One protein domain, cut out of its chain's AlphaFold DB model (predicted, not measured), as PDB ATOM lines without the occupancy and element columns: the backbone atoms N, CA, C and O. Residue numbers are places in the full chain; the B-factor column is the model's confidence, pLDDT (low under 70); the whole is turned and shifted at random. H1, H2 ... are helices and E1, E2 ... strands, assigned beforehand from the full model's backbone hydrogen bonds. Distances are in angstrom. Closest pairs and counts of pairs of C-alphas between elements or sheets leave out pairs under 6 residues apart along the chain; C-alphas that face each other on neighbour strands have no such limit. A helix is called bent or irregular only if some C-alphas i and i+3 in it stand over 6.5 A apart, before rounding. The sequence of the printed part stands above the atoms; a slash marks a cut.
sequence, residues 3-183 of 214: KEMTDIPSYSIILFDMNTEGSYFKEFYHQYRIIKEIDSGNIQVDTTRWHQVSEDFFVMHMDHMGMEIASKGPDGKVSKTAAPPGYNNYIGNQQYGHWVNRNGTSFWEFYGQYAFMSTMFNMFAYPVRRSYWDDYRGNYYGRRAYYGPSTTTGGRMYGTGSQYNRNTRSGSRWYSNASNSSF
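AT A GLANCE: This is residues 3 to 183 of the 214 residues of an uncharacterized protein of Cytophagales bacterium (UniProt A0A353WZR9). A long, twisted hairpin, E1 and E2, makes a ribbon, with the shorter strands E3, E4 and E5 paired along its sides, H1 over E2 towards its tip and H5 beside E1. Away from that tip stands a second, small hairpin, E6 and E7, with H2 and H3 packed on E7; loops, among them residues 84 to 91, run between the two parts. The printed part has 181 residues, with seven named strands and five named helices; along the chain come E1 to E4, then H1, then E5 to E7, then H2 to H5; in the branched sheet the neighbour pairs are E1 and E2, E1 and E5, E2 and E3, and E2 and E4, each antiparallel. The class is mixed, helices and strands, with under half of the residues, 89, in named elements. The whole is compact, with a radius of gyration of the C-alphas of 16.4 A and spans of 53 by 43 by 29 A.

HOW THE PARTS SIT: Start at E1, residues 10 to 21, which forms a hairpin with E2, residues 27 to 39; look for N 12 and O 35, 2.8 A apart. E3, residues 42 to 47, continues the meander, each strand the antiparallel neighbour of the one before, with N 36 and O 44 at 2.8 A. E4, residues 51 to 53, is on the same side of E2 as E3, with N 30 and O 51 at 2.9 A. H1, residues 55 to 61, is on this sheet at a height of 7.8 A, only just over E2, with 3 of its C-alphas there; the closest C-alphas, of Phe 28 and Glu 55, are 6.1 A apart. E5, residues 68 to 72, lies on the other side of E1 from E2, with N 13 and O 70 at 2.8 A. E6, residues 97 to 102, and E7, residues 105 to 110, are a hairpin, with N 100 and O 107 at 2.8 A, apart from the first five strands. H2, residues 112 to 120, only grazes the branched sheet; its closest C-alphas with E7, of Phe 110 and Ser 118, are 7.0 A apart. For H3, residues 130 to 139, and E7 they are those of Ser 106 and Arg 130, 5.4 A. H4, residues 163 to 168, is not on the branched sheet; H5, residues 173 to 178, stands at its level, the C-alphas of Met 18 and Trp 174 being 5.0 A apart. Every O i to N i+4 pair is within hydrogen-bond range in H1 and H3, against 1 of 5 in H2, where 5 of 6 O i to N i+3 pairs are, and 1 of 2 each in H4 and H5.

IN THESE COORDINATES: Find C-alpha 10 at (25.784, -46.764, -15.210); E1 runs 33.0 A from there, and E2 returns over 37.4 A to C-alpha 39. H2 is irregular, C-alphas 113 and 116 being 7.8 A apart. H5 ends at C-alpha 178, (39.235, -20.274, -22.848).

THE WHOLE: The C-alphas farthest apart, of Tyr 24 and Asn 103, are 55.3 A apart. The printed part has no cut; its long links are E5 to E6 and H3 to H4. The mean pLDDT of the printed part is 87.2, with residues 151 to 154, 167 to 168, 170 to 171 and 176 to 179 under 70.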
ATOM      1  N   LYS A   3      37.879 -48.307 -19.054       83.62
ATOM      2  CA  LYS A   3      38.211 -49.731 -18.894       83.62
ATOM      3  C   LYS A   3      38.215 -50.214 -17.435       83.62
ATOM      4  O   LYS A   3      38.094 -51.403 -17.217       83.62
ATOM      5  N   GLU A   4      38.354 -49.314 -16.462       85.50
ATOM      6  CA  GLU A   4      38.336 -49.640 -15.025       85.50
ATOM      7  C   GLU A   4      36.908 -49.619 -14.448       85.50
ATOM      8  O   GLU A   4      36.712 -49.957 -13.289       85.50
ATOM      9  N   MET A   5      35.908 -49.196 -15.233       87.88
ATOM     10  CA  MET A   5      34.506 -49.059 -14.811       87.88
ATOM     11  C   MET A   5      33.577 -49.979 -15.617       87.88
ATOM     12  O   MET A   5      32.405 -49.664 -15.853       87.88
ATOM     13  N   THR A   6      34.095 -51.115 -16.087       86.44
ATOM     14  CA  THR A   6      33.307 -52.119 -16.817       86.44
ATOM     15  C   THR A   6      32.165 -52.662 -15.969       86.44
ATOM     16  O   THR A   6      31.061 -52.803 -16.490       86.44
ATOM     17  N   ASP A   7      32.403 -52.824 -14.669       88.81
ATOM     18  CA  ASP A   7      31.479 -53.487 -13.740       88.81
ATOM     19  C   ASP A   7      30.447 -52.524 -13.134       88.81
ATOM     20  O   ASP A   7      29.482 -52.946 -12.510       88.81
ATOM     21  N   ILE A   8      30.623 -51.215 -13.338       90.06
ATOM     22  CA  ILE A   8      29.679 -50.191 -12.880       90.06
ATOM     23  C   ILE A   8      28.483 -50.160 -13.836       90.06
ATOM     24  O   ILE A   8      28.718 -49.844 -15.000       90.06
ATOM     25  N   PRO A   9      27.232 -50.418 -13.416       89.69
ATOM     26  CA  PRO A   9      26.087 -50.482 -14.330       89.69
ATOM     27  C   PRO A   9      25.914 -49.220 -15.176       89.69
ATOM     28  O   PRO A   9      25.892 -49.301 -16.405       89.69
ATOM     29  N   SER A  10      25.911 -48.051 -14.528       91.44
ATOM     30  CA  SER A  10      25.784 -46.764 -15.210       91.44
ATOM     31  C   SER A  10      26.793 -45.752 -14.692       91.44
ATOM     32  O   SER A  10      27.054 -45.657 -13.492       91.44
ATOM     33  N   TYR A  11      27.346 -44.948 -15.595       93.19
ATOM     34  CA  TYR A  11      28.193 -43.826 -15.211       93.19
ATOM     35  C   TYR A  11      28.106 -42.667 -16.204       93.19
ATOM     36  O   TYR A  11      27.835 -42.860 -17.390       93.19
ATOM     37  N   SER A  12      28.450 -41.474 -15.732       93.94
ATOM     38  CA  SER A  12      28.662 -40.263 -16.523       93.94
ATOM     39  C   SER A  12      30.020 -39.658 -16.181       93.94
ATOM     40  O   SER A  12      30.308 -39.366 -15.022       93.94
ATOM     41  N   ILE A  13      30.853 -39.444 -17.196       95.50
ATOM     42  CA  ILE A  13      32.166 -38.804 -17.091       95.50
ATOM     43  C   ILE A  13      32.037 -37.383 -17.625       95.50
ATOM     44  O   ILE A  13      31.933 -37.156 -18.833       95.50
ATOM     45  N   ILE A  14      32.062 -36.421 -16.713       94.81
ATOM     46  CA  ILE A  14      31.982 -34.995 -17.012       94.81
ATOM     47  C   ILE A  14      33.399 -34.435 -17.080       94.81
ATOM     48  O   ILE A  14      34.181 -34.623 -16.147       94.81
ATOM     49  N   LEU A  15      33.726 -33.717 -18.155       95.25
ATOM     50  CA  LEU A  15      34.965 -32.948 -18.237       95.25
ATOM     51  C   LEU A  15      34.863 -31.756 -17.283       95.25
ATOM     52  O   LEU A  15      34.185 -30.773 -17.569       95.25
ATOM     53  N   PHE A  16      35.474 -31.883 -16.110       92.75
ATOM     54  CA  PHE A  16      35.284 -30.968 -14.989       92.75
ATOM     55  C   PHE A  16      36.114 -29.696 -15.142       92.75
ATOM     56  O   PHE A  16      35.585 -28.604 -14.945       92.75
ATOM     57  N   ASP A  17      37.386 -29.846 -15.511       93.25
ATOM     58  CA  ASP A  17      38.294 -28.739 -15.801       93.25
ATOM     59  C   ASP A  17      39.398 -29.191 -16.771       93.25
ATOM     60  O   ASP A  17      39.597 -30.387 -17.011       93.25
ATOM     61  N   MET A  18      40.111 -28.229 -17.349       93.25
ATOM     62  CA  MET A  18      41.266 -28.462 -18.209       93.25
ATOM     63  C   MET A  18      42.407 -27.523 -17.808       93.25
ATOM     64  O   MET A  18      42.199 -26.463 -17.217       93.25
ATOM     65  N   ASN A  19      43.636 -27.900 -18.124       92.06
ATOM     66  CA  ASN A  19      44.788 -27.052 -17.870       92.06
ATOM     67  C   ASN A  19      45.874 -27.286 -18.917       92.06
ATOM     68  O   ASN A  19      46.000 -28.383 -19.463       92.06
ATOM     69  N   THR A  20      46.661 -26.247 -19.177       89.19
ATOM     70  CA  THR A  20      47.874 -26.351 -19.986       89.19
ATOM     71  C   THR A  20      49.042 -25.805 -19.193       89.19
ATOM     72  O   THR A  20      48.974 -24.665 -18.730       89.19
ATOM     73  N   GLU A  21      50.117 -26.570 -19.091       88.44
ATOM     74  CA  GLU A  21      51.326 -26.168 -18.372       88.44
ATOM     75  C   GLU A  21      52.539 -26.162 -19.308       88.44
ATOM     76  O   GLU A  21      52.458 -26.599 -20.458       88.44
ATOM     77  N   GLY A  22      53.648 -25.591 -18.834       80.69
ATOM     78  CA  GLY A  22      54.898 -25.474 -19.585       80.69
ATOM     79  C   GLY A  22      54.950 -24.272 -20.535       80.69
ATOM     80  O   GLY A  22      53.949 -23.849 -21.114       80.69
ATOM     81  N   SER A  23      56.135 -23.677 -20.686       74.00
ATOM     82  CA  SER A  23      56.349 -22.500 -21.549       74.00
ATOM     83  C   SER A  23      56.819 -22.879 -22.954       74.00
ATOM     84  O   SER A  23      56.335 -22.303 -23.927       74.00
ATOM     85  N   TYR A  24      57.713 -23.871 -23.055       72.25
ATOM     86  CA  TYR A  24      58.338 -24.317 -24.308       72.25
ATOM     87  C   TYR A  24      57.741 -25.624 -24.838       72.25
ATOM     88  O   TYR A  24      57.396 -25.708 -26.013       72.25
ATOM     89  N   PHE A  25      57.551 -26.610 -23.959       79.19
ATOM     90  CA  PHE A  25      56.804 -27.832 -24.246       79.19
ATOM     91  C   PHE A  25      55.492 -27.767 -23.481       79.19
ATOM     92  O   PHE A  25      55.498 -27.615 -22.261       79.19
ATOM     93  N   LYS A  26      54.376 -27.787 -24.211       84.50
ATOM     94  CA  LYS A  26      53.049 -27.707 -23.609       84.50
ATOM     95  C   LYS A  26      52.615 -29.082 -23.139       84.50
ATOM     96  O   LYS A  26      52.599 -30.029 -23.919       84.50
ATOM     97  N   GLU A  27      52.218 -29.152 -21.879       91.06
ATOM     98  CA  GLU A  27      51.564 -30.318 -21.307       91.06
ATOM     99  C   GLU A  27      50.077 -30.035 -21.140       91.06
ATOM    100  O   GLU A  27      49.675 -28.920 -20.799       91.06
ATOM    101  N   PHE A  28      49.260 -31.050 -21.398       93.62
ATOM    102  CA  PHE A  28      47.813 -30.930 -21.460       93.62
ATOM    103  C   PHE A  28      47.190 -31.815 -20.397       93.62
ATOM    104  O   PHE A  28      47.489 -33.005 -20.322       93.62
ATOM    105  N   TYR A  29      46.310 -31.236 -19.590       95.25
ATOM    106  CA  TYR A  29      45.714 -31.916 -18.453       95.25
ATOM    107  C   TYR A  29      44.201 -31.783 -18.461       95.25
ATOM    108  O   TYR A  29      43.661 -30.702 -18.705       95.25
ATOM    109  N   HIS A  30      43.521 -32.871 -18.127       96.25
ATOM    110  CA  HIS A  30      42.092 -32.893 -17.854       96.25
ATOM    111  C   HIS A  30      41.828 -33.289 -16.407       96.25
ATOM    112  O   HIS A  30      42.530 -34.121 -15.831       96.25
ATOM    113  N   GLN A  31      40.764 -32.729 -15.852       95.50
ATOM    114  CA  GLN A  31      40.146 -33.191 -14.622       95.50
ATOM    115  C   GLN A  31      38.728 -33.655 -14.939       95.50
ATOM    116  O   GLN A  31      38.018 -33.013 -15.719       95.50
ATOM    117  N   TYR A  32      38.296 -34.754 -14.328       95.44
ATOM    118  CA  TYR A  32      36.982 -35.334 -14.568       95.44
ATOM    119  C   TYR A  32      36.167 -35.389 -13.287       95.44
ATOM    120  O   TYR A  32      36.705 -35.558 -12.198       95.44
ATOM    121  N   ARG A  33      34.848 -35.293 -13.433       93.69
ATOM    122  CA  ARG A  33      33.898 -35.654 -12.386       93.69
ATOM    123  C   ARG A  33      33.081 -36.830 -12.871       93.69
ATOM    124  O   ARG A  33      32.432 -36.743 -13.912       93.69
ATOM    125  N   ILE A  34      33.151 -37.919 -12.125       94.12
ATOM    126  CA  ILE A  34      32.544 -39.193 -12.468       94.12
ATOM    127  C   ILE A  34      31.347 -39.389 -11.552       94.12
ATOM    128  O   ILE A  34      31.495 -39.403 -10.334       94.12
ATOM    129  N   ILE A  35      30.171 -39.531 -12.148       91.94
ATOM    130  CA  ILE A  35      28.941 -39.914 -11.458       91.94
ATOM    131  C   ILE A  35      28.721 -41.386 -11.784       91.94
ATOM    132  O   ILE A  35      28.692 -41.739 -12.960       91.94
ATOM    133  N   LYS A  36      28.621 -42.239 -10.771       91.94
ATOM    134  CA  LYS A  36      28.429 -43.687 -10.903       91.94
ATOM    135  C   LYS A  36      27.145 -44.069 -10.194       91.94
ATOM    136  O   LYS A  36      26.980 -43.697  -9.039       91.94
ATOM    137  N   GLU A  37      26.291 -44.834 -10.850       89.19
ATOM    138  CA  GLU A  37      25.179 -45.531 -10.209       89.19
ATOM    139  C   GLU A  37      25.590 -46.997 -10.064       89.19
ATOM    140  O   GLU A  37      25.763 -47.702 -11.062       89.19
ATOM    141  N   ILE A  38      25.859 -47.408  -8.823       85.81
ATOM    142  CA  ILE A  38      26.404 -48.740  -8.501       85.81
ATOM    143  C   ILE A  38      25.269 -49.748  -8.338       85.81
ATOM    144  O   ILE A  38      25.375 -50.883  -8.795       85.81
ATOM    145  N   ASP A  39      24.176 -49.302  -7.734       79.88
ATOM    146  CA  ASP A  39      22.907 -50.005  -7.616       79.88
ATOM    147  C   ASP A  39      21.766 -48.970  -7.706       79.88
ATOM    148  O   ASP A  39      22.020 -47.762  -7.786       79.88
ATOM    149  N   SER A  40      20.511 -49.424  -7.758       75.00
ATOM    150  CA  SER A  40      19.347 -48.549  -7.936       75.00
ATOM    151  C   SER A  40      19.252 -47.479  -6.843       75.00
ATOM    152  O   SER A  40      18.841 -47.749  -5.719       75.00
ATOM    153  N   GLY A  41      19.573 -46.234  -7.207       72.25
ATOM    154  CA  GLY A  41      19.545 -45.085  -6.295       72.25
ATOM    155  C   GLY A  41      20.841 -44.833  -5.518       72.25
ATOM    156  O   GLY A  41      20.999 -43.737  -4.978       72.25
ATOM    157  N   ASN A  42      21.804 -45.761  -5.513       84.38
ATOM    158  CA  ASN A  42      23.118 -45.541  -4.907       84.38
ATOM    159  C   ASN A  42      24.069 -44.883  -5.901       84.38
ATOM    160  O   ASN A  42      24.644 -45.522  -6.793       84.38
ATOM    161  N   ILE A  43      24.228 -43.575  -5.725       86.12
ATOM    162  CA  ILE A  43      25.048 -42.752  -6.601       86.12
ATOM    163  C   ILE A  43      26.283 -42.260  -5.878       86.12
ATOM    164  O   ILE A  43      26.213 -41.575  -4.861       86.12
ATOM    165  N   GLN A  44      27.430 -42.555  -6.478       89.69
ATOM    166  CA  GLN A  44      28.720 -42.048  -6.052       89.69
ATOM    167  C   GLN A  44      29.215 -40.982  -7.014       89.69
ATOM    168  O   GLN A  44      29.151 -41.142  -8.235       89.69
ATOM    169  N   VAL A  45      29.779 -39.917  -6.454       89.75
ATOM    170  CA  VAL A  45      30.441 -38.868  -7.223       89.75
ATOM    171  C   VAL A  45      31.878 -38.765  -6.779       89.75
ATOM    172  O   VAL A  45      32.152 -38.603  -5.595       89.75
ATOM    173  N   ASP A  46      32.778 -38.820  -7.748       92.00
ATOM    174  CA  ASP A  46      34.198 -38.619  -7.523       92.00
ATOM    175  C   ASP A  46      34.736 -37.545  -8.469       92.00
ATOM    176  O   ASP A  46      34.287 -37.422  -9.613       92.00
ATOM    177  N   THR A  47      35.687 -36.750  -7.986       93.38
ATOM    178  CA  THR A  47      36.434 -35.802  -8.817       93.38
ATOM    179  C   THR A  47      37.864 -36.287  -8.897       93.38
ATOM    180  O   THR A  47      38.558 -36.389  -7.890       93.38
ATOM    181  N   THR A  48      38.315 -36.578 -10.108       94.50
ATOM    182  CA  THR A  48      39.632 -37.161 -10.314       94.50
ATOM    183  C   THR A  48      40.731 -36.155  -9.980       94.50
ATOM    184  O   THR A  48      40.552 -34.931 -10.026       94.50
ATOM    185  N   ARG A  49      41.936 -36.679  -9.759       94.50
ATOM    186  CA  ARG A  49      43.157 -35.889  -9.939       94.50
ATOM    187  C   ARG A  49      43.287 -35.409 -11.389       94.50
ATOM    188  O   ARG A  49      42.561 -35.852 -12.283       94.50
ATOM    189  N   TRP A  50      44.250 -34.528 -11.626       95.38
ATOM    190  CA  TRP A  50      44.637 -34.150 -12.978       95.38
ATOM    191  C   TRP A  50      45.255 -35.343 -13.713       95.38
ATOM    192  O   TRP A  50      46.139 -36.032 -13.194       95.38
ATOM    193  N   HIS A  51      44.779 -35.576 -14.930       95.44
ATOM    194  CA  HIS A  51      45.296 -36.578 -15.849       95.44
ATOM    195  C   HIS A  51      45.959 -35.877 -17.022       95.44
ATOM    196  O   HIS A  51      45.314 -35.086 -17.709       95.44
ATOM    197  N   GLN A  52      47.228 -36.191 -17.263       95.00
ATOM    198  CA  GLN A  52      47.890 -35.781 -18.490       95.00
ATOM    199  C   GLN A  52      47.229 -36.500 -19.671       95.00
ATOM    200  O   GLN A  52      46.972 -37.706 -19.617       95.00
ATOM    201  N   VAL A  53      46.922 -35.751 -20.722       95.00
ATOM    202  CA  VAL A  53      46.303 -36.244 -21.955       95.00
ATOM    203  C   VAL A  53      47.146 -35.827 -23.153       95.00
ATOM    204  O   VAL A  53      47.970 -34.919 -23.063       95.00
ATOM    205  N   SER A  54      46.940 -36.485 -24.294       93.00
ATOM    206  CA  SER A  54      47.558 -36.027 -25.535       93.00
ATOM    207  C   SER A  54      46.979 -34.678 -25.962       93.00
ATOM    208  O   SER A  54      45.820 -34.356 -25.688       93.00
ATOM    209  N   GLU A  55      47.785 -33.911 -26.688       90.38
ATOM    210  CA  GLU A  55      47.372 -32.645 -27.290       90.38
ATOM    211  C   GLU A  55      46.117 -32.805 -28.165       90.38
ATOM    212  O   GLU A  55      45.162 -32.041 -28.027       90.38
ATOM    213  N   ASP A  56      46.069 -33.840 -29.010       90.69
ATOM    214  CA  ASP A  56      44.919 -34.104 -29.880       90.69
ATOM    215  C   ASP A  56      43.636 -34.365 -29.081       90.69
ATOM    216  O   ASP A  56      42.569 -33.837 -29.407       90.69
ATOM    217  N   PHE A  57      43.732 -35.147 -28.000       92.75
ATOM    218  CA  PHE A  57      42.584 -35.426 -27.140       92.75
ATOM    219  C   PHE A  57      42.112 -34.160 -26.417       92.75
ATOM    220  O   PHE A  57      40.905 -33.936 -26.285       92.75
ATOM    221  N   PHE A  58      43.051 -33.310 -25.999       93.38
ATOM    222  CA  PHE A  58      42.760 -32.020 -25.388       93.38
ATOM    223  C   PHE A  58      42.035 -31.081 -26.355       93.38
ATOM    224  O   PHE A  58      40.981 -30.537 -26.024       93.38
ATOM    225  N   VAL A  59      42.559 -30.923 -27.575       90.31
ATOM    226  CA  VAL A  59      41.956 -30.061 -28.603       90.31
ATOM    227  C   VAL A  59      40.572 -30.548 -29.002       90.31
ATOM    228  O   VAL A  59      39.658 -29.732 -29.122       90.31
ATOM    229  N   MET A  60      40.385 -31.861 -29.134       91.75
ATOM    230  CA  MET A  60      39.079 -32.455 -29.423       91.75
ATOM    231  C   MET A  60      38.023 -32.079 -28.372       91.75
ATOM    232  O   MET A  60      36.869 -31.856 -28.723       91.75
ATOM    233  N   HIS A  61      38.417 -31.956 -27.100       94.00
ATOM    234  CA  HIS A  61      37.499 -31.694 -25.988       94.00
ATOM    235  C   HIS A  61      37.523 -30.253 -25.473       94.00
ATOM    236  O   HIS A  61      36.813 -29.925 -24.523       94.00
ATOM    237  N   MET A  62      38.281 -29.365 -26.115       90.69
ATOM    238  CA  MET A  62      38.520 -28.010 -25.615       90.69
ATOM    239  C   MET A  62      37.257 -27.155 -25.485       90.69
ATOM    240  O   MET A  62      37.225 -26.204 -24.698       90.69
ATOM    241  N   ASP A  63      36.223 -27.481 -26.264       91.44
ATOM    242  CA  ASP A  63      34.921 -26.820 -26.240       91.44
ATOM    243  C   ASP A  63      33.900 -27.560 -25.351       91.44
ATOM    244  O   ASP A  63      32.810 -27.041 -25.123       91.44
ATOM    245  N   HIS A  64      34.243 -28.730 -24.805       93.38
ATOM    246  CA  HIS A  64      33.351 -29.621 -24.052       93.38
ATOM    247  C   HIS A  64      33.492 -29.508 -22.525       93.38
ATOM    248  O   HIS A  64      32.942 -30.336 -21.801       93.38
ATOM    249  N   MET A  65      34.220 -28.520 -21.995       92.25
ATOM    250  CA  MET A  65      34.332 -28.361 -20.541       92.25
ATOM    251  C   MET A  65      32.940 -28.167 -19.923       92.25
ATOM    252  O   MET A  65      32.076 -27.505 -20.502       92.25
ATOM    253  N   GLY A  66      32.692 -28.800 -18.780       90.81
ATOM    254  CA  GLY A  66      31.393 -28.858 -18.110       90.81
ATOM    255  C   GLY A  66      30.383 -29.821 -18.737       90.81
ATOM    256  O   GLY A  66      29.296 -29.984 -18.188       90.81
ATOM    257  N   MET A  67      30.716 -30.463 -19.859       94.12
ATOM    258  CA  MET A  67      29.861 -31.448 -20.520       94.12
ATOM    259  C   MET A  67      30.255 -32.871 -20.141       94.12
ATOM    260  O   MET A  67      31.392 -33.156 -19.761       94.12
ATOM    261  N   GLU A  68      29.299 -33.777 -20.273       94.94
ATOM    262  CA  GLU A  68      29.550 -35.208 -20.258       94.94
ATOM    263  C   GLU A  68      30.233 -35.599 -21.566       94.94
ATOM    264  O   GLU A  68      29.699 -35.322 -22.634       94.94
ATOM    265  N   ILE A  69      31.417 -36.205 -21.490       95.69
ATOM    266  CA  ILE A  69      32.209 -36.609 -22.667       95.69
ATOM    267  C   ILE A  69      32.162 -38.119 -22.903       95.69
ATOM    268  O   ILE A  69      32.490 -38.596 -23.986       95.69
ATOM    269  N   ALA A  70      31.757 -38.875 -21.885       95.12
ATOM    270  CA  ALA A  70      31.473 -40.289 -22.004       95.12
ATOM    271  C   ALA A  70      30.458 -40.715 -20.949       95.12
ATOM    272  O   ALA A  70      30.469 -40.207 -19.829       95.12
ATOM    273  N   SER A  71      29.635 -41.696 -21.279       94.19
ATOM    274  CA  SER A  71      28.718 -42.307 -20.328       94.19
ATOM    275  C   SER A  71      28.346 -43.715 -20.726       94.19
ATOM    276  O   SER A  71      28.526 -44.118 -21.873       94.19
ATOM    277  N   LYS A  72      27.849 -44.464 -19.750       93.38
ATOM    278  CA  LYS A  72      27.285 -45.793 -19.932       93.38
ATOM    279  C   LYS A  72      25.940 -45.838 -19.233       93.38
ATOM    280  O   LYS A  72      25.857 -45.406 -18.085       93.38
ATOM    281  N   GLY A  73      24.913 -46.271 -19.952       88.75
ATOM    282  CA  GLY A  73      23.584 -46.488 -19.389       88.75
ATOM    283  C   GLY A  73      23.394 -47.928 -18.902       88.75
ATOM    284  O   GLY A  73      24.251 -48.776 -19.165       88.75
ATOM    285  N   PRO A  74      22.243 -48.233 -18.276       83.44
ATOM    286  CA  PRO A  74      21.920 -49.578 -17.791       83.44
ATOM    287  C   PRO A  74      21.885 -50.649 -18.892       83.44
ATOM    288  O   PRO A  74      22.040 -51.832 -18.610       83.44
ATOM    289  N   ASP A  75      21.705 -50.246 -20.155       85.25
ATOM    290  CA  ASP A  75      21.759 -51.132 -21.324       85.25
ATOM    291  C   ASP A  75      23.197 -51.511 -21.737       85.25
ATOM    292  O   ASP A  75      23.400 -52.194 -22.742       85.25
ATOM    293  N   GLY A  76      24.200 -51.042 -20.988       86.44
ATOM    294  CA  GLY A  76      25.617 -51.306 -21.212       86.44
ATOM    295  C   GLY A  76      26.232 -50.517 -22.368       86.44
ATOM    296  O   GLY A  76      27.443 -50.622 -22.599       86.44
ATOM    297  N   LYS A  77      25.455 -49.702 -23.097       89.44
ATOM    298  CA  LYS A  77      25.982 -48.944 -24.235       89.44
ATOM    299  C   LYS A  77      26.804 -47.763 -23.758       89.44
ATOM    300  O   LYS A  77      26.346 -46.933 -22.976       89.44
ATOM    301  N   VAL A  78      28.018 -47.662 -24.291       91.62
ATOM    302  CA  VAL A  78      28.919 -46.546 -24.011       91.62
ATOM    303  C   VAL A  78      28.744 -45.462 -25.070       91.62
ATOM    304  O   VAL A  78      29.092 -45.658 -26.234       91.62
ATOM    305  N   SER A  79      28.263 -44.295 -24.653       92.00
ATOM    306  CA  SER A  79      28.296 -43.067 -25.444       92.00
ATOM    307  C   SER A  79      29.619 -42.342 -25.208       92.00
ATOM    308  O   SER A  79      30.092 -42.246 -24.078       92.00
ATOM    309  N   LYS A  80      30.232 -41.826 -26.278       93.31
ATOM    310  CA  LYS A  80      31.418 -40.942 -26.227       93.31
ATOM    311  C   LYS A  80      31.148 -39.587 -26.885       93.31
ATOM    312  O   LYS A  80      32.066 -38.827 -27.179       93.31
ATOM    313  N   THR A  81      29.884 -39.314 -27.196       93.50
ATOM    314  CA  THR A  81      29.469 -38.060 -27.815       93.50
ATOM    315  C   THR A  81      29.198 -37.047 -26.719       93.50
ATOM    316  O   THR A  81      28.388 -37.307 -25.827       93.50
ATOM    317  N   ALA A  82      29.852 -35.888 -26.800       94.81
ATOM    318  CA  ALA A  82      29.719 -34.879 -25.766       94.81
ATOM    319  C   ALA A  82      28.278 -34.349 -25.665       94.81
ATOM    320  O   ALA A  82      27.702 -33.879 -26.648       94.81
ATOM    321  N   ALA A  83      27.693 -34.382 -24.476       94.94
ATOM    322  CA  ALA A  83      26.333 -33.918 -24.226       94.94
ATOM    323  C   ALA A  83      26.259 -33.169 -22.890       94.94
ATOM    324  O   ALA A  83      27.151 -33.310 -22.050       94.94
ATOM    325  N   PRO A  84      25.222 -32.352 -22.656       93.69
ATOM    326  CA  PRO A  84      25.044 -31.750 -21.348       93.69
ATOM    327  C   PRO A  84      24.902 -32.840 -20.270       93.69
ATOM    328  O   PRO A  84      24.363 -33.914 -20.559       93.69
ATOM    329  N   PRO A  85      25.385 -32.599 -19.039       91.44
ATOM    330  CA  PRO A  85      25.365 -33.610 -17.988       91.44
ATOM    331  C   PRO A  85      23.976 -34.223 -17.776       91.44
ATOM    332  O   PRO A  85      22.986 -33.501 -17.646       91.44
ATOM    333  N   GLY A  86      23.911 -35.555 -17.768       90.50
ATOM    334  CA  GLY A  86      22.685 -36.307 -17.507       90.50
ATOM    335  C   GLY A  86      21.784 -36.560 -18.723       90.50
ATOM    336  O   GLY A  86      20.876 -37.386 -18.626       90.50
ATOM    337  N   TYR A  87      22.034 -35.921 -19.874       93.19
ATOM    338  CA  TYR A  87      21.175 -36.048 -21.064       93.19
ATOM    339  C   TYR A  87      21.197 -37.448 -21.691       93.19
ATOM    340  O   TYR A  87      20.202 -37.859 -22.283       93.19
ATOM    341  N   ASN A  88      22.312 -38.180 -21.585       91.38
ATOM    342  CA  ASN A  88      22.430 -39.496 -22.215       91.38
ATOM    343  C   ASN A  88      21.570 -40.567 -21.515       91.38
ATOM    344  O   ASN A  88      20.937 -41.359 -22.211       91.38
ATOM    345  N   ASN A  89      21.541 -40.584 -20.173       89.06
ATOM    346  CA  ASN A  89      21.011 -41.720 -19.399       89.06
ATOM    347  C   ASN A  89      19.866 -41.375 -18.433       89.06
ATOM    348  O   ASN A  89      19.011 -42.223 -18.180       89.06
ATOM    349  N   TYR A  90      19.848 -40.158 -17.884       89.94
ATOM    350  CA  TYR A  90      18.983 -39.815 -16.749       89.94
ATOM    351  C   TYR A  90      17.802 -38.935 -17.164       89.94
ATOM    352  O   TYR A  90      16.657 -39.199 -16.805       89.94
ATOM    353  N   ILE A  91      18.062 -37.892 -17.950       92.75
ATOM    354  CA  ILE A  91      17.034 -36.932 -18.356       92.75
ATOM    355  C   ILE A  91      16.163 -37.532 -19.461       92.75
ATOM    356  O   ILE A  91      16.660 -38.013 -20.481       92.75
ATOM    357  N   GLY A  92      14.845 -37.448 -19.274       91.44
ATOM    358  CA  GLY A  92      13.857 -38.019 -20.190       91.44
ATOM    359  C   GLY A  92      13.572 -39.502 -19.945       91.44
ATOM    360  O   GLY A  92      12.681 -40.051 -20.589       91.44
ATOM    361  N   ASN A  93      14.277 -40.144 -19.008       91.31
ATOM    362  CA  ASN A  93      13.998 -41.511 -18.585       91.31
ATOM    363  C   ASN A  93      13.049 -41.508 -17.377       91.31
ATOM    364  O   ASN A  93      13.410 -41.071 -16.285       91.31
ATOM    365  N   GLN A  94      11.837 -42.027 -17.586       91.94
ATOM    366  CA  GLN A  94      10.747 -42.027 -16.605       91.94
ATOM    367  C   GLN A  94      11.062 -42.783 -15.309       91.94
ATOM    368  O   GLN A  94      10.392 -42.564 -14.311       91.94
ATOM    369  N   GLN A  95      12.094 -43.630 -15.285       89.62
ATOM    370  CA  GLN A  95      12.559 -44.263 -14.051       89.62
ATOM    371  C   GLN A  95      13.106 -43.242 -13.042       89.62
ATOM    372  O   GLN A  95      12.991 -43.449 -11.834       89.62
ATOM    373  N   TYR A  96      13.710 -42.152 -13.522       90.50
ATOM    374  CA  TYR A  96      14.406 -41.186 -12.672       90.50
ATOM    375  C   TYR A  96      13.577 -39.938 -12.370       90.50
ATOM    376  O   TYR A  96      13.870 -39.214 -11.417       90.50
ATOM    377  N   GLY A  97      12.548 -39.658 -13.163       93.88
ATOM    378  CA  GLY A  97      11.792 -38.425 -13.037       93.88
ATOM    379  C   GLY A  97      10.727 -38.266 -14.105       93.88
ATOM    380  O   GLY A  97      10.354 -39.211 -14.798       93.88
ATOM    381  N   HIS A  98      10.230 -37.045 -14.244       95.81
ATOM    382  CA  HIS A  98       9.181 -36.725 -15.201       95.81
ATOM    383  C   HIS A  98       9.286 -35.278 -15.693       95.81
ATOM    384  O   HIS A  98       9.991 -34.442 -15.130       95.81
ATOM    385  N   TRP A  99       8.582 -34.984 -16.787       95.19
ATOM    386  CA  TRP A  99       8.451 -33.623 -17.299       95.19
ATOM    387  C   TRP A  99       7.332 -32.898 -16.553       95.19
ATOM    388  O   TRP A  99       6.177 -33.315 -16.616       95.19
ATOM    389  N   VAL A 100       7.664 -31.788 -15.901       94.00
ATOM    390  CA  VAL A 100       6.711 -30.917 -15.208       94.00
ATOM    391  C   VAL A 100       6.449 -29.687 -16.064       94.00
ATOM    392  O   VAL A 100       7.385 -29.062 -16.563       94.00
ATOM    393  N   ASN A 101       5.178 -29.319 -16.229       93.00
ATOM    394  CA  ASN A 101       4.785 -28.080 -16.894       93.00
ATOM    395  C   ASN A 101       4.480 -27.004 -15.845       93.00
ATOM    396  O   ASN A 101       3.606 -27.194 -15.000       93.00
ATOM    397  N   ARG A 102       5.188 -25.872 -15.901       86.81
ATOM    398  CA  ARG A 102       4.841 -24.663 -15.138       86.81
ATOM    399  C   ARG A 102       4.866 -23.461 -16.070       86.81
ATOM    400  O   ARG A 102       5.869 -23.212 -16.738       86.81
ATOM    401  N   ASN A 103       3.770 -22.704 -16.091       82.06
ATOM    402  CA  ASN A 103       3.642 -21.451 -16.843       82.06
ATOM    403  C   ASN A 103       4.041 -21.582 -18.327       82.06
ATOM    404  O   ASN A 103       4.784 -20.761 -18.860       82.06
ATOM    405  N   GLY A 104       3.602 -22.660 -18.987       81.06
ATOM    406  CA  GLY A 104       3.849 -22.886 -20.415       81.06
ATOM    407  C   GLY A 104       5.259 -23.377 -20.760       81.06
ATOM    408  O   GLY A 104       5.554 -23.593 -21.932       81.06
ATOM    409  N   THR A 105       6.131 -23.599 -19.770       83.94
ATOM    410  CA  THR A 105       7.443 -24.229 -19.973       83.94
ATOM    411  C   THR A 105       7.472 -25.603 -19.312       83.94
ATOM    412  O   THR A 105       7.134 -25.747 -18.139       83.94
ATOM    413  N   SER A 106       7.901 -26.620 -20.062       92.31
ATOM    414  CA  SER A 106       8.140 -27.965 -19.528       92.31
ATOM    415  C   SER A 106       9.611 -28.151 -19.158       92.31
ATOM    416  O   SER A 106      10.482 -27.865 -19.986       92.31
ATOM    417  N   PHE A 107       9.894 -28.649 -17.955       93.50
ATOM    418  CA  PHE A 107      11.247 -28.961 -17.484       93.50
ATOM    419  C   PHE A 107      11.314 -30.335 -16.813       93.50
ATOM    420  O   PHE A 107      10.293 -30.876 -16.397       93.50
ATOM    421  N   TRP A 108      12.506 -30.924 -16.768       95.25
ATOM    422  CA  TRP A 108      12.728 -32.221 -16.130       95.25
ATOM    423  C   TRP A 108      12.835 -32.072 -14.615       95.25
ATOM    424  O   TRP A 108      13.627 -31.258 -14.134       95.25
ATOM    425  N   GLU A 109      12.087 -32.890 -13.882       94.56
ATOM    426  CA  GLU A 109      12.144 -32.990 -12.427       94.56
ATOM    427  C   GLU A 109      12.441 -34.437 -12.024       94.56
ATOM    428  O   GLU A 109      11.751 -35.371 -12.438       94.56
ATOM    429  N   PHE A 110      13.490 -34.624 -11.225       93.38
ATOM    430  CA  PHE A 110      13.830 -35.925 -10.659       93.38
ATOM    431  C   PHE A 110      12.871 -36.296  -9.526       93.38
ATOM    432  O   PHE A 110      12.465 -35.435  -8.747       93.38
ATOM    433  N   TYR A 111      12.557 -37.586  -9.389       91.88
ATOM    434  CA  TYR A 111      11.845 -38.078  -8.209       91.88
ATOM    435  C   TYR A 111      12.662 -37.834  -6.938       91.88
ATOM    436  O   TYR A 111      13.888 -37.756  -6.995       91.88
ATOM    437  N   GLY A 112      11.995 -37.760  -5.782       88.56
ATOM    438  CA  GLY A 112      12.630 -37.428  -4.498       88.56
ATOM    439  C   GLY A 112      13.887 -38.254  -4.195       88.56
ATOM    440  O   GLY A 112      14.908 -37.693  -3.810       88.56
ATOM    441  N   GLN A 113      13.856 -39.560  -4.479       86.25
ATOM    442  CA  GLN A 113      15.003 -40.462  -4.298       86.25
ATOM    443  C   GLN A 113      16.219 -40.129  -5.184       86.25
ATOM    444  O   GLN A 113      17.335 -40.516  -4.861       86.25
ATOM    445  N   TYR A 114      16.021 -39.378  -6.269       88.31
ATOM    446  CA  TYR A 114      17.059 -38.897  -7.183       88.31
ATOM    447  C   TYR A 114      17.217 -37.370  -7.138       88.31
ATOM    448  O   TYR A 114      17.922 -36.802  -7.970       88.31
ATOM    449  N   ALA A 115      16.590 -36.671  -6.183       85.81
ATOM    450  CA  ALA A 115      16.585 -35.207  -6.137       85.81
ATOM    451  C   ALA A 115      17.999 -34.606  -6.067       85.81
ATOM    452  O   ALA A 115      18.251 -33.525  -6.601       85.81
ATOM    453  N   PHE A 116      18.954 -35.327  -5.475       85.94
ATOM    454  CA  PHE A 116      20.357 -34.916  -5.427       85.94
ATOM    455  C   PHE A 116      21.008 -34.823  -6.823       85.94
ATOM    456  O   PHE A 116      21.954 -34.049  -7.002       85.94
ATOM    457  N   MET A 117      20.501 -35.549  -7.832       86.81
ATOM    458  CA  MET A 117      20.975 -35.443  -9.217       86.81
ATOM    459  C   MET A 117      20.777 -34.027  -9.763       86.81
ATOM    460  O   MET A 117      21.622 -33.534 -10.513       86.81
ATOM    461  N   SER A 118      19.718 -33.329  -9.335       86.31
ATOM    462  CA  SER A 118      19.487 -31.924  -9.684       86.31
ATOM    463  C   SER A 118      20.655 -31.036  -9.257       86.31
ATOM    464  O   SER A 118      21.053 -30.140 -10.002       86.31
ATOM    465  N   THR A 119      21.261 -31.304  -8.098       85.31
ATOM    466  CA  THR A 119      22.467 -30.599  -7.637       85.31
ATOM    467  C   THR A 119      23.684 -30.998  -8.468       85.31
ATOM    468  O   THR A 119      24.430 -30.136  -8.932       85.31
ATOM    469  N   MET A 120      23.877 -32.296  -8.717       83.38
ATOM    470  CA  MET A 120      25.049 -32.813  -9.442       83.38
ATOM    471  C   MET A 120      25.127 -32.297 -10.884       83.38
ATOM    472  O   MET A 120      26.200 -31.895 -11.354       83.38
ATOM    473  N   PHE A 121      23.984 -32.255 -11.567       86.06
ATOM    474  CA  PHE A 121      23.846 -31.728 -12.924       86.06
ATOM    475  C   PHE A 121      23.605 -30.213 -12.961       86.06
ATOM    476  O   PHE A 121      23.525 -29.635 -14.043       86.06
ATOM    477  N   ASN A 122      23.561 -29.554 -11.800       83.44
ATOM    478  CA  ASN A 122      23.304 -28.126 -11.639       83.44
ATOM    479  C   ASN A 122      22.004 -27.641 -12.315       83.44
ATOM    480  O   ASN A 122      21.934 -26.576 -12.934       83.44
ATOM    481  N   MET A 123      20.954 -28.447 -12.189       83.81
ATOM    482  CA  MET A 123      19.639 -28.189 -12.768       83.81
ATOM    483  C   MET A 123      18.817 -27.175 -11.973       83.81
ATOM    484  O   MET A 123      17.885 -26.603 -12.523       83.81
ATOM    485  N   PHE A 124      19.186 -26.886 -10.720       79.25
ATOM    486  CA  PHE A 124      18.564 -25.800  -9.954       79.25
ATOM    487  C   PHE A 124      18.822 -24.427 -10.587       79.25
ATOM    488  O   PHE A 124      17.904 -23.626 -10.721       79.25
ATOM    489  N   ALA A 125      20.059 -24.171 -11.021       78.69
ATOM    490  CA  ALA A 125      20.405 -22.935 -11.721       78.69
ATOM    491  C   ALA A 125      20.097 -23.004 -13.228       78.69
ATOM    492  O   ALA A 125      19.841 -21.974 -13.849       78.69
ATOM    493  N   TYR A 126      20.106 -24.208 -13.817       83.56
ATOM    494  CA  TYR A 126      19.829 -24.427 -15.240       83.56
ATOM    495  C   TYR A 126      18.827 -25.564 -15.455       83.56
ATOM    496  O   TYR A 126      19.226 -26.670 -15.840       83.56
ATOM    497  N   PRO A 127      17.523 -25.306 -15.246       86.31
ATOM    498  CA  PRO A 127      16.492 -26.307 -15.470       86.31
ATOM    499  C   PRO A 127      16.536 -26.821 -16.906       86.31
ATOM    500  O   PRO A 127      16.586 -26.048 -17.869       86.31
ATOM    501  N   VAL A 128      16.503 -28.143 -17.056       90.12
ATOM    502  CA  VAL A 128      16.529 -28.776 -18.373       90.12
ATOM    503  C   VAL A 128      15.147 -28.677 -18.981       90.12
ATOM    504  O   VAL A 128      14.207 -29.301 -18.496       90.12
ATOM    505  N   ARG A 129      15.021 -27.873 -20.036       91.75
ATOM    506  CA  ARG A 129      13.755 -27.674 -20.739       91.75
ATOM    507  C   ARG A 129      13.485 -28.819 -21.700       91.75
ATOM    508  O   ARG A 129      14.397 -29.288 -22.381       91.75
ATOM    509  N   ARG A 130      12.212 -29.197 -21.819       92.19
ATOM    510  CA  ARG A 130      11.777 -30.271 -22.715       92.19
ATOM    511  C   ARG A 130      12.162 -30.004 -24.165       92.19
ATOM    512  O   ARG A 130      12.723 -30.881 -24.799       92.19
ATOM    513  N   SER A 131      12.008 -28.767 -24.636       91.69
ATOM    514  CA  SER A 131      12.407 -28.383 -25.995       91.69
ATOM    515  C   SER A 131      13.899 -28.589 -26.280       91.69
ATOM    516  O   SER A 131      14.264 -28.926 -27.400       91.69
ATOM    517  N   TYR A 132      14.772 -28.410 -25.282       91.69
ATOM    518  CA  TYR A 132      16.218 -28.607 -25.449       91.69
ATOM    519  C   TYR A 132      16.551 -30.098 -25.495       91.69
ATOM    520  O   TYR A 132      17.413 -30.534 -26.255       91.69
ATOM    521  N   TRP A 133      15.846 -30.888 -24.687       93.25
ATOM    522  CA  TRP A 133      15.968 -32.337 -24.705       93.25
ATOM    523  C   TRP A 133      15.419 -32.948 -25.999       93.25
ATOM    524  O   TRP A 133      16.079 -33.812 -26.568       93.25
ATOM    525  N   ASP A 134      14.275 -32.476 -26.502       93.69
ATOM    526  CA  ASP A 134      13.683 -32.950 -27.759       93.69
ATOM    527  C   ASP A 134      14.640 -32.690 -28.936       93.69
ATOM    528  O   ASP A 134      14.911 -33.589 -29.734       93.69
ATOM    529  N   ASP A 135      15.225 -31.487 -29.003       93.25
ATOM    530  CA  ASP A 135      16.225 -31.131 -30.016       93.25
ATOM    531  C   ASP A 135      17.478 -32.013 -29.913       93.25
ATOM    532  O   ASP A 135      17.912 -32.612 -30.901       93.25
ATOM    533  N   TYR A 136      18.023 -32.174 -28.704       93.81
ATOM    534  CA  TYR A 136      19.129 -33.095 -28.460       93.81
ATOM    535  C   TYR A 136      18.811 -34.514 -28.943       93.81
ATOM    536  O   TYR A 136      19.594 -35.113 -29.689       93.81
ATOM    537  N   ARG A 137      17.664 -35.053 -28.522       93.06
ATOM    538  CA  ARG A 137      17.279 -36.441 -28.771       93.06
ATOM    539  C   ARG A 137      17.014 -36.696 -30.251       93.06
ATOM    540  O   ARG A 137      17.398 -37.753 -30.746       93.06
ATOM    541  N   GLY A 138      16.414 -35.736 -30.954       93.00
ATOM    542  CA  GLY A 138      16.125 -35.843 -32.383       93.00
ATOM    543  C   GLY A 138      17.349 -35.638 -33.278       93.00
ATOM    544  O   GLY A 138      17.542 -36.380 -34.243       93.00
ATOM    545  N   ASN A 139      18.200 -34.655 -32.961       92.00
ATOM    546  CA  ASN A 139      19.189 -34.135 -33.916       92.00
ATOM    547  C   ASN A 139      20.658 -34.396 -33.544       92.00
ATOM    548  O   ASN A 139      21.541 -34.220 -34.393       92.00
ATOM    549  N   TYR A 140      20.948 -34.767 -32.293       92.56
ATOM    550  CA  TYR A 140      22.322 -34.823 -31.774       92.56
ATOM    551  C   TYR A 140      22.685 -36.161 -31.134       92.56
ATOM    552  O   TYR A 140      23.832 -36.593 -31.268       92.56
ATOM    553  N   TYR A 141      21.730 -36.828 -30.483       90.94
ATOM    554  CA  TYR A 141      21.957 -38.072 -29.753       90.94
ATOM    555  C   TYR A 141      22.687 -39.120 -30.609       90.94
ATOM    556  O   TYR A 141      22.224 -39.505 -31.682       90.94
ATOM    557  N   GLY A 142      23.870 -39.537 -30.143       85.69
ATOM    558  CA  GLY A 142      24.734 -40.516 -30.813       85.69
ATOM    559  C   GLY A 142      25.404 -40.047 -32.114       85.69
ATOM    560  O   GLY A 142      26.089 -40.844 -32.749       85.69
ATOM    561  N   ARG A 143      25.223 -38.786 -32.530       88.94
ATOM    562  CA  ARG A 143      25.721 -38.264 -33.821       88.94
ATOM    563  C   ARG A 143      26.757 -37.162 -33.659       88.94
ATOM    564  O   ARG A 143      27.785 -37.175 -34.329       88.94
ATOM    565  N   ARG A 144      26.475 -36.172 -32.812       92.25
ATOM    566  CA  ARG A 144      27.316 -34.975 -32.655       92.25
ATOM    567  C   ARG A 144      27.104 -34.317 -31.301       92.25
ATOM    568  O   ARG A 144      26.069 -34.497 -30.670       92.25
ATOM    569  N   ALA A 145      28.091 -33.534 -30.880       93.62
ATOM    570  CA  ALA A 145      28.036 -32.847 -29.601       93.62
ATOM    571  C   ALA A 145      26.895 -31.818 -29.543       93.62
ATOM    572  O   ALA A 145      26.682 -31.081 -30.509       93.62
ATOM    573  N   TYR A 146      26.197 -31.742 -28.406       94.25
ATOM    574  CA  TYR A 146      25.087 -30.807 -28.202       94.25
ATOM    575  C   TYR A 146      25.412 -29.731 -27.172       94.25
ATOM    576  O   TYR A 146      25.590 -30.017 -25.992       94.25
ATOM    577  N   TYR A 147      25.433 -28.475 -27.611       92.31
ATOM    578  CA  TYR A 147      25.766 -27.323 -26.769       92.31
ATOM    579  C   TYR A 147      24.539 -26.550 -26.271       92.31
ATOM    580  O   TYR A 147      24.681 -25.487 -25.661       92.31
ATOM    581  N   GLY A 148      23.338 -27.083 -26.511       89.88
ATOM    582  CA  GLY A 148      22.087 -26.385 -26.251       89.88
ATOM    583  C   GLY A 148      21.761 -25.325 -27.305       89.88
ATOM    584  O   GLY A 148      22.542 -25.106 -28.237       89.88
ATOM    585  N   PRO A 149      20.612 -24.649 -27.156       85.31
ATOM    586  CA  PRO A 149      20.242 -23.546 -28.031       85.31
ATOM    587  C   PRO A 149      21.220 -22.376 -27.886       85.31
ATOM    588  O   PRO A 149      21.842 -22.183 -26.834       85.31
ATOM    589  N   SER A 150      21.308 -21.558 -28.935       76.06
ATOM    590  CA  SER A 150      21.999 -20.273 -28.851       76.06
ATOM    591  C   SER A 150      21.272 -19.363 -27.862       76.06
ATOM    592  O   SER A 150      20.051 -19.217 -27.920       76.06
ATOM    593  N   THR A 151      22.014 -18.731 -26.958       69.69
ATOM    594  CA  THR A 151      21.475 -17.689 -26.081       69.69
ATOM    595  C   THR A 151      21.165 -16.435 -26.898       69.69
ATOM    596  O   THR A 151      21.698 -16.248 -27.994       69.69
ATOM    597  N   THR A 152      20.352 -15.532 -26.343       63.62
ATOM    598  CA  THR A 152      19.995 -14.235 -26.954       63.62
ATOM    599  C   THR A 152      21.218 -13.403 -27.360       63.62
ATOM    600  O   THR A 152      21.159 -12.605 -28.283       63.62
ATOM    601  N   THR A 153      22.355 -13.621 -26.698       64.62
ATOM    602  CA  THR A 153      23.641 -12.959 -26.951       64.62
ATOM    603  C   THR A 153      24.579 -13.740 -27.884       64.62
ATOM    604  O   THR A 153      25.767 -13.435 -27.946       64.62
ATOM    605  N   GLY A 154      24.088 -14.774 -28.578       65.69
ATOM    606  CA  GLY A 154      24.893 -15.617 -29.476       65.69
ATOM    607  C   GLY A 154      25.829 -16.602 -28.759       65.69
ATOM    608  O   GLY A 154      26.700 -17.207 -29.383       65.69
ATOM    609  N   GLY A 155      25.690 -16.755 -27.439       73.00
ATOM    610  CA  GLY A 155      26.467 -17.689 -26.631       73.00
ATOM    611  C   GLY A 155      25.906 -19.110 -26.671       73.00
ATOM    612  O   GLY A 155      24.754 -19.341 -27.024       73.00
ATOM    613  N   ARG A 156      26.716 -20.090 -26.265       85.38
ATOM    614  CA  ARG A 156      26.269 -21.479 -26.070       85.38
ATOM    615  C   ARG A 156      25.664 -21.641 -24.670       85.38
ATOM    616  O   ARG A 156      26.106 -20.968 -23.732       85.38
ATOM    617  N   MET A 157      24.692 -22.540 -24.508       88.44
ATOM    618  CA  MET A 157      24.117 -22.870 -23.193       88.44
ATOM    619  C   MET A 157      25.057 -23.772 -22.381       88.44
ATOM    620  O   MET A 157      25.331 -23.500 -21.209       88.44
ATOM    621  N   TYR A 158      25.638 -24.781 -23.031       91.12
ATOM    622  CA  TYR A 158      26.561 -25.759 -22.449       91.12
ATOM    623  C   TYR A 158      27.938 -25.710 -23.131       91.12
ATOM    624  O   TYR A 158      28.084 -25.141 -24.214       91.12
ATOM    625  N   GLY A 159      28.953 -26.301 -22.496       90.25
ATOM    626  CA  GLY A 159      30.325 -26.343 -23.010       90.25
ATOM    627  C   GLY A 159      31.204 -25.168 -22.581       90.25
ATOM    628  O   GLY A 159      30.801 -24.260 -21.853       90.25
ATOM    629  N   THR A 160      32.456 -25.173 -23.020       88.31
ATOM    630  CA  THR A 160      33.464 -24.195 -22.606       88.31
ATOM    631  C   THR A 160      33.029 -22.759 -22.909       88.31
ATOM    632  O   THR A 160      32.736 -22.415 -24.054       88.31
ATOM    633  N   GLY A 161      33.039 -21.893 -21.890       82.75
ATOM    634  CA  GLY A 161      32.632 -20.487 -22.021       82.75
ATOM    635  C   GLY A 161      31.115 -20.251 -22.003       82.75
ATOM    636  O   GLY A 161      30.679 -19.109 -22.166       82.75
ATOM    637  N   SER A 162      30.313 -21.302 -21.815       84.94
ATOM    638  CA  SER A 162      28.855 -21.211 -21.782       84.94
ATOM    639  C   SER A 162      28.315 -20.579 -20.498       84.94
ATOM    640  O   SER A 162      29.022 -20.464 -19.492       84.94
ATOM    641  N   GLN A 163      27.028 -20.211 -20.516       80.31
ATOM    642  CA  GLN A 163      26.335 -19.735 -19.313       80.31
ATOM    643  C   GLN A 163      26.384 -20.780 -18.196       80.31
ATOM    644  O   GLN A 163      26.747 -20.436 -17.078       80.31
ATOM    645  N   TYR A 164      26.129 -22.054 -18.511       82.00
ATOM    646  CA  TYR A 164      26.209 -23.151 -17.541       82.00
ATOM    647  C   TYR A 164      27.531 -23.156 -16.754       82.00
ATOM    648  O   TYR A 164      27.530 -23.293 -15.530       82.00
ATOM    649  N   ASN A 165      28.658 -22.941 -17.440       80.44
ATOM    650  CA  ASN A 165      29.976 -22.921 -16.808       80.44
ATOM    651  C   ASN A 165      30.297 -21.615 -16.076       80.44
ATOM    652  O   ASN A 165      31.016 -21.664 -15.083       80.44
ATOM    653  N   ARG A 166      29.737 -20.466 -16.483       73.81
ATOM    654  CA  ARG A 166      29.919 -19.191 -15.754       73.81
ATOM    655  C   ARG A 166      29.549 -19.307 -14.281       73.81
ATOM    656  O   ARG A 166      30.297 -18.844 -13.428       73.81
ATOM    657  N   ASN A 167      28.431 -19.971 -14.000       67.06
ATOM    658  CA  ASN A 167      27.885 -20.048 -12.647       67.06
ATOM    659  C   ASN A 167      28.335 -21.298 -11.878       67.06
ATOM    660  O   ASN A 167      28.233 -21.323 -10.659       67.06
ATOM    661  N   THR A 168      28.853 -22.325 -12.561       69.44
ATOM    662  CA  THR A 168      29.331 -23.562 -11.906       69.44
ATOM    663  C   THR A 168      30.842 -23.665 -11.777       69.44
ATOM    664  O   THR A 168      31.320 -24.520 -11.033       69.44
ATOM    665  N   ARG A 169      31.600 -22.847 -12.519       71.06
ATOM    666  CA  ARG A 169      33.047 -23.026 -12.737       71.06
ATOM    667  C   ARG A 169      33.853 -21.736 -12.603       71.06
ATOM    668  O   ARG A 169      34.872 -21.593 -13.272       71.06
ATOM    669  N   SER A 170      33.451 -20.816 -11.728       59.84
ATOM    670  CA  SER A 170      34.156 -19.537 -11.529       59.84
ATOM    671  C   SER A 170      35.643 -19.685 -11.149       59.84
ATOM    672  O   SER A 170      36.423 -18.783 -11.437       59.84
ATOM    673  N   GLY A 171      36.056 -20.827 -10.579       66.38
ATOM    674  CA  GLY A 171      37.453 -21.158 -10.257       66.38
ATOM    675  C   GLY A 171      38.196 -22.052 -11.265       66.38
ATOM    676  O   GLY A 171      39.297 -22.504 -10.959       66.38
ATOM    677  N   SER A 172      37.614 -22.360 -12.433       77.06
ATOM    678  CA  SER A 172      38.237 -23.252 -13.427       77.06
ATOM    679  C   SER A 172      39.474 -22.619 -14.076       77.06
ATOM    680  O   SER A 172      39.429 -21.481 -14.559       77.06
ATOM    681  N   ARG A 173      40.569 -23.392 -14.152       78.25
ATOM    682  CA  ARG A 173      41.819 -22.982 -14.821       78.25
ATOM    683  C   ARG A 173      41.631 -22.838 -16.329       78.25
ATOM    684  O   ARG A 173      42.248 -21.972 -16.951       78.25
ATOM    685  N   TRP A 174      40.775 -23.664 -16.933       82.31
ATOM    686  CA  TRP A 174      40.482 -23.561 -18.359       82.31
ATOM    687  C   TRP A 174      39.534 -22.422 -18.684       82.31
ATOM    688  O   TRP A 174      39.730 -21.753 -19.689       82.31
ATOM    689  N   TYR A 175      38.498 -22.199 -17.872       72.25
ATOM    690  CA  TYR A 175      37.444 -21.235 -18.179       72.25
ATOM    691  C   TYR A 175      38.005 -19.824 -18.410       72.25
ATOM    692  O   TYR A 175      37.673 -19.183 -19.412       72.25
ATOM    693  N   SER A 176      38.906 -19.376 -17.531       69.31
ATOM    694  CA  SER A 176      39.586 -18.080 -17.646       69.31
ATOM    695  C   SER A 176      40.384 -17.975 -18.950       69.31
ATOM    696  O   SER A 176      40.201 -17.031 -19.717       69.31
ATOM    697  N   ASN A 177      41.181 -18.994 -19.271       68.94
ATOM    698  CA  ASN A 177      42.006 -19.039 -20.479       68.94
ATOM    699  C   ASN A 177      41.194 -19.219 -21.774       68.94
ATOM    700  O   ASN A 177      41.515 -18.648 -22.816       68.94
ATOM    701  N   ALA A 178      40.104 -19.978 -21.720       66.44
ATOM    702  CA  ALA A 178      39.235 -20.274 -22.848       66.44
ATOM    703  C   ALA A 178      38.297 -19.112 -23.215       66.44
ATOM    704  O   ALA A 178      37.646 -19.144 -24.262       66.44
ATOM    705  N   SER A 179      38.227 -18.067 -22.397       63.41
ATOM    706  CA  SER A 179      37.627 -16.802 -22.824       63.41
ATOM    707  C   SER A 179      38.503 -16.063 -23.853       63.41
ATOM    708  O   SER A 179      37.988 -15.274 -24.643       63.41
ATOM    709  N   ASN A 180      39.806 -16.379 -23.928       71.56
ATOM    710  CA  ASN A 180      40.751 -15.768 -24.857       71.56
ATOM    711  C   ASN A 180      40.844 -16.559 -26.181       71.56
ATOM    712  O   ASN A 180      41.422 -17.648 -26.261       71.56
ATOM    713  N   SER A 181      40.297 -15.985 -27.255       72.38
ATOM    714  CA  SER A 181      40.283 -16.590 -28.597       72.38
ATOM    715  C   SER A 181      41.687 -16.833 -29.164       72.38
ATOM    716  O   SER A 181      41.928 -17.867 -29.790       72.38
ATOM    717  N   SER A 182      42.640 -15.934 -28.899       73.44
ATOM    718  CA  SER A 182      44.026 -16.066 -29.365       73.44
ATOM    719  C   SER A 182      44.733 -17.264 -28.725       73.44
ATOM    720  O   SER A 182      45.472 -17.991 -29.394       73.44
ATOM    721  N   PHE A 183      44.441 -17.527 -27.451       75.38
ATOM    722  CA  PHE A 183      44.975 -18.670 -26.726       75.38
ATOM    723  C   PHE A 183      44.413 -19.990 -27.271       75.38
ATOM    724  O   PHE A 183      45.186 -20.896 -27.586       75.38
TER     725      PHE A 183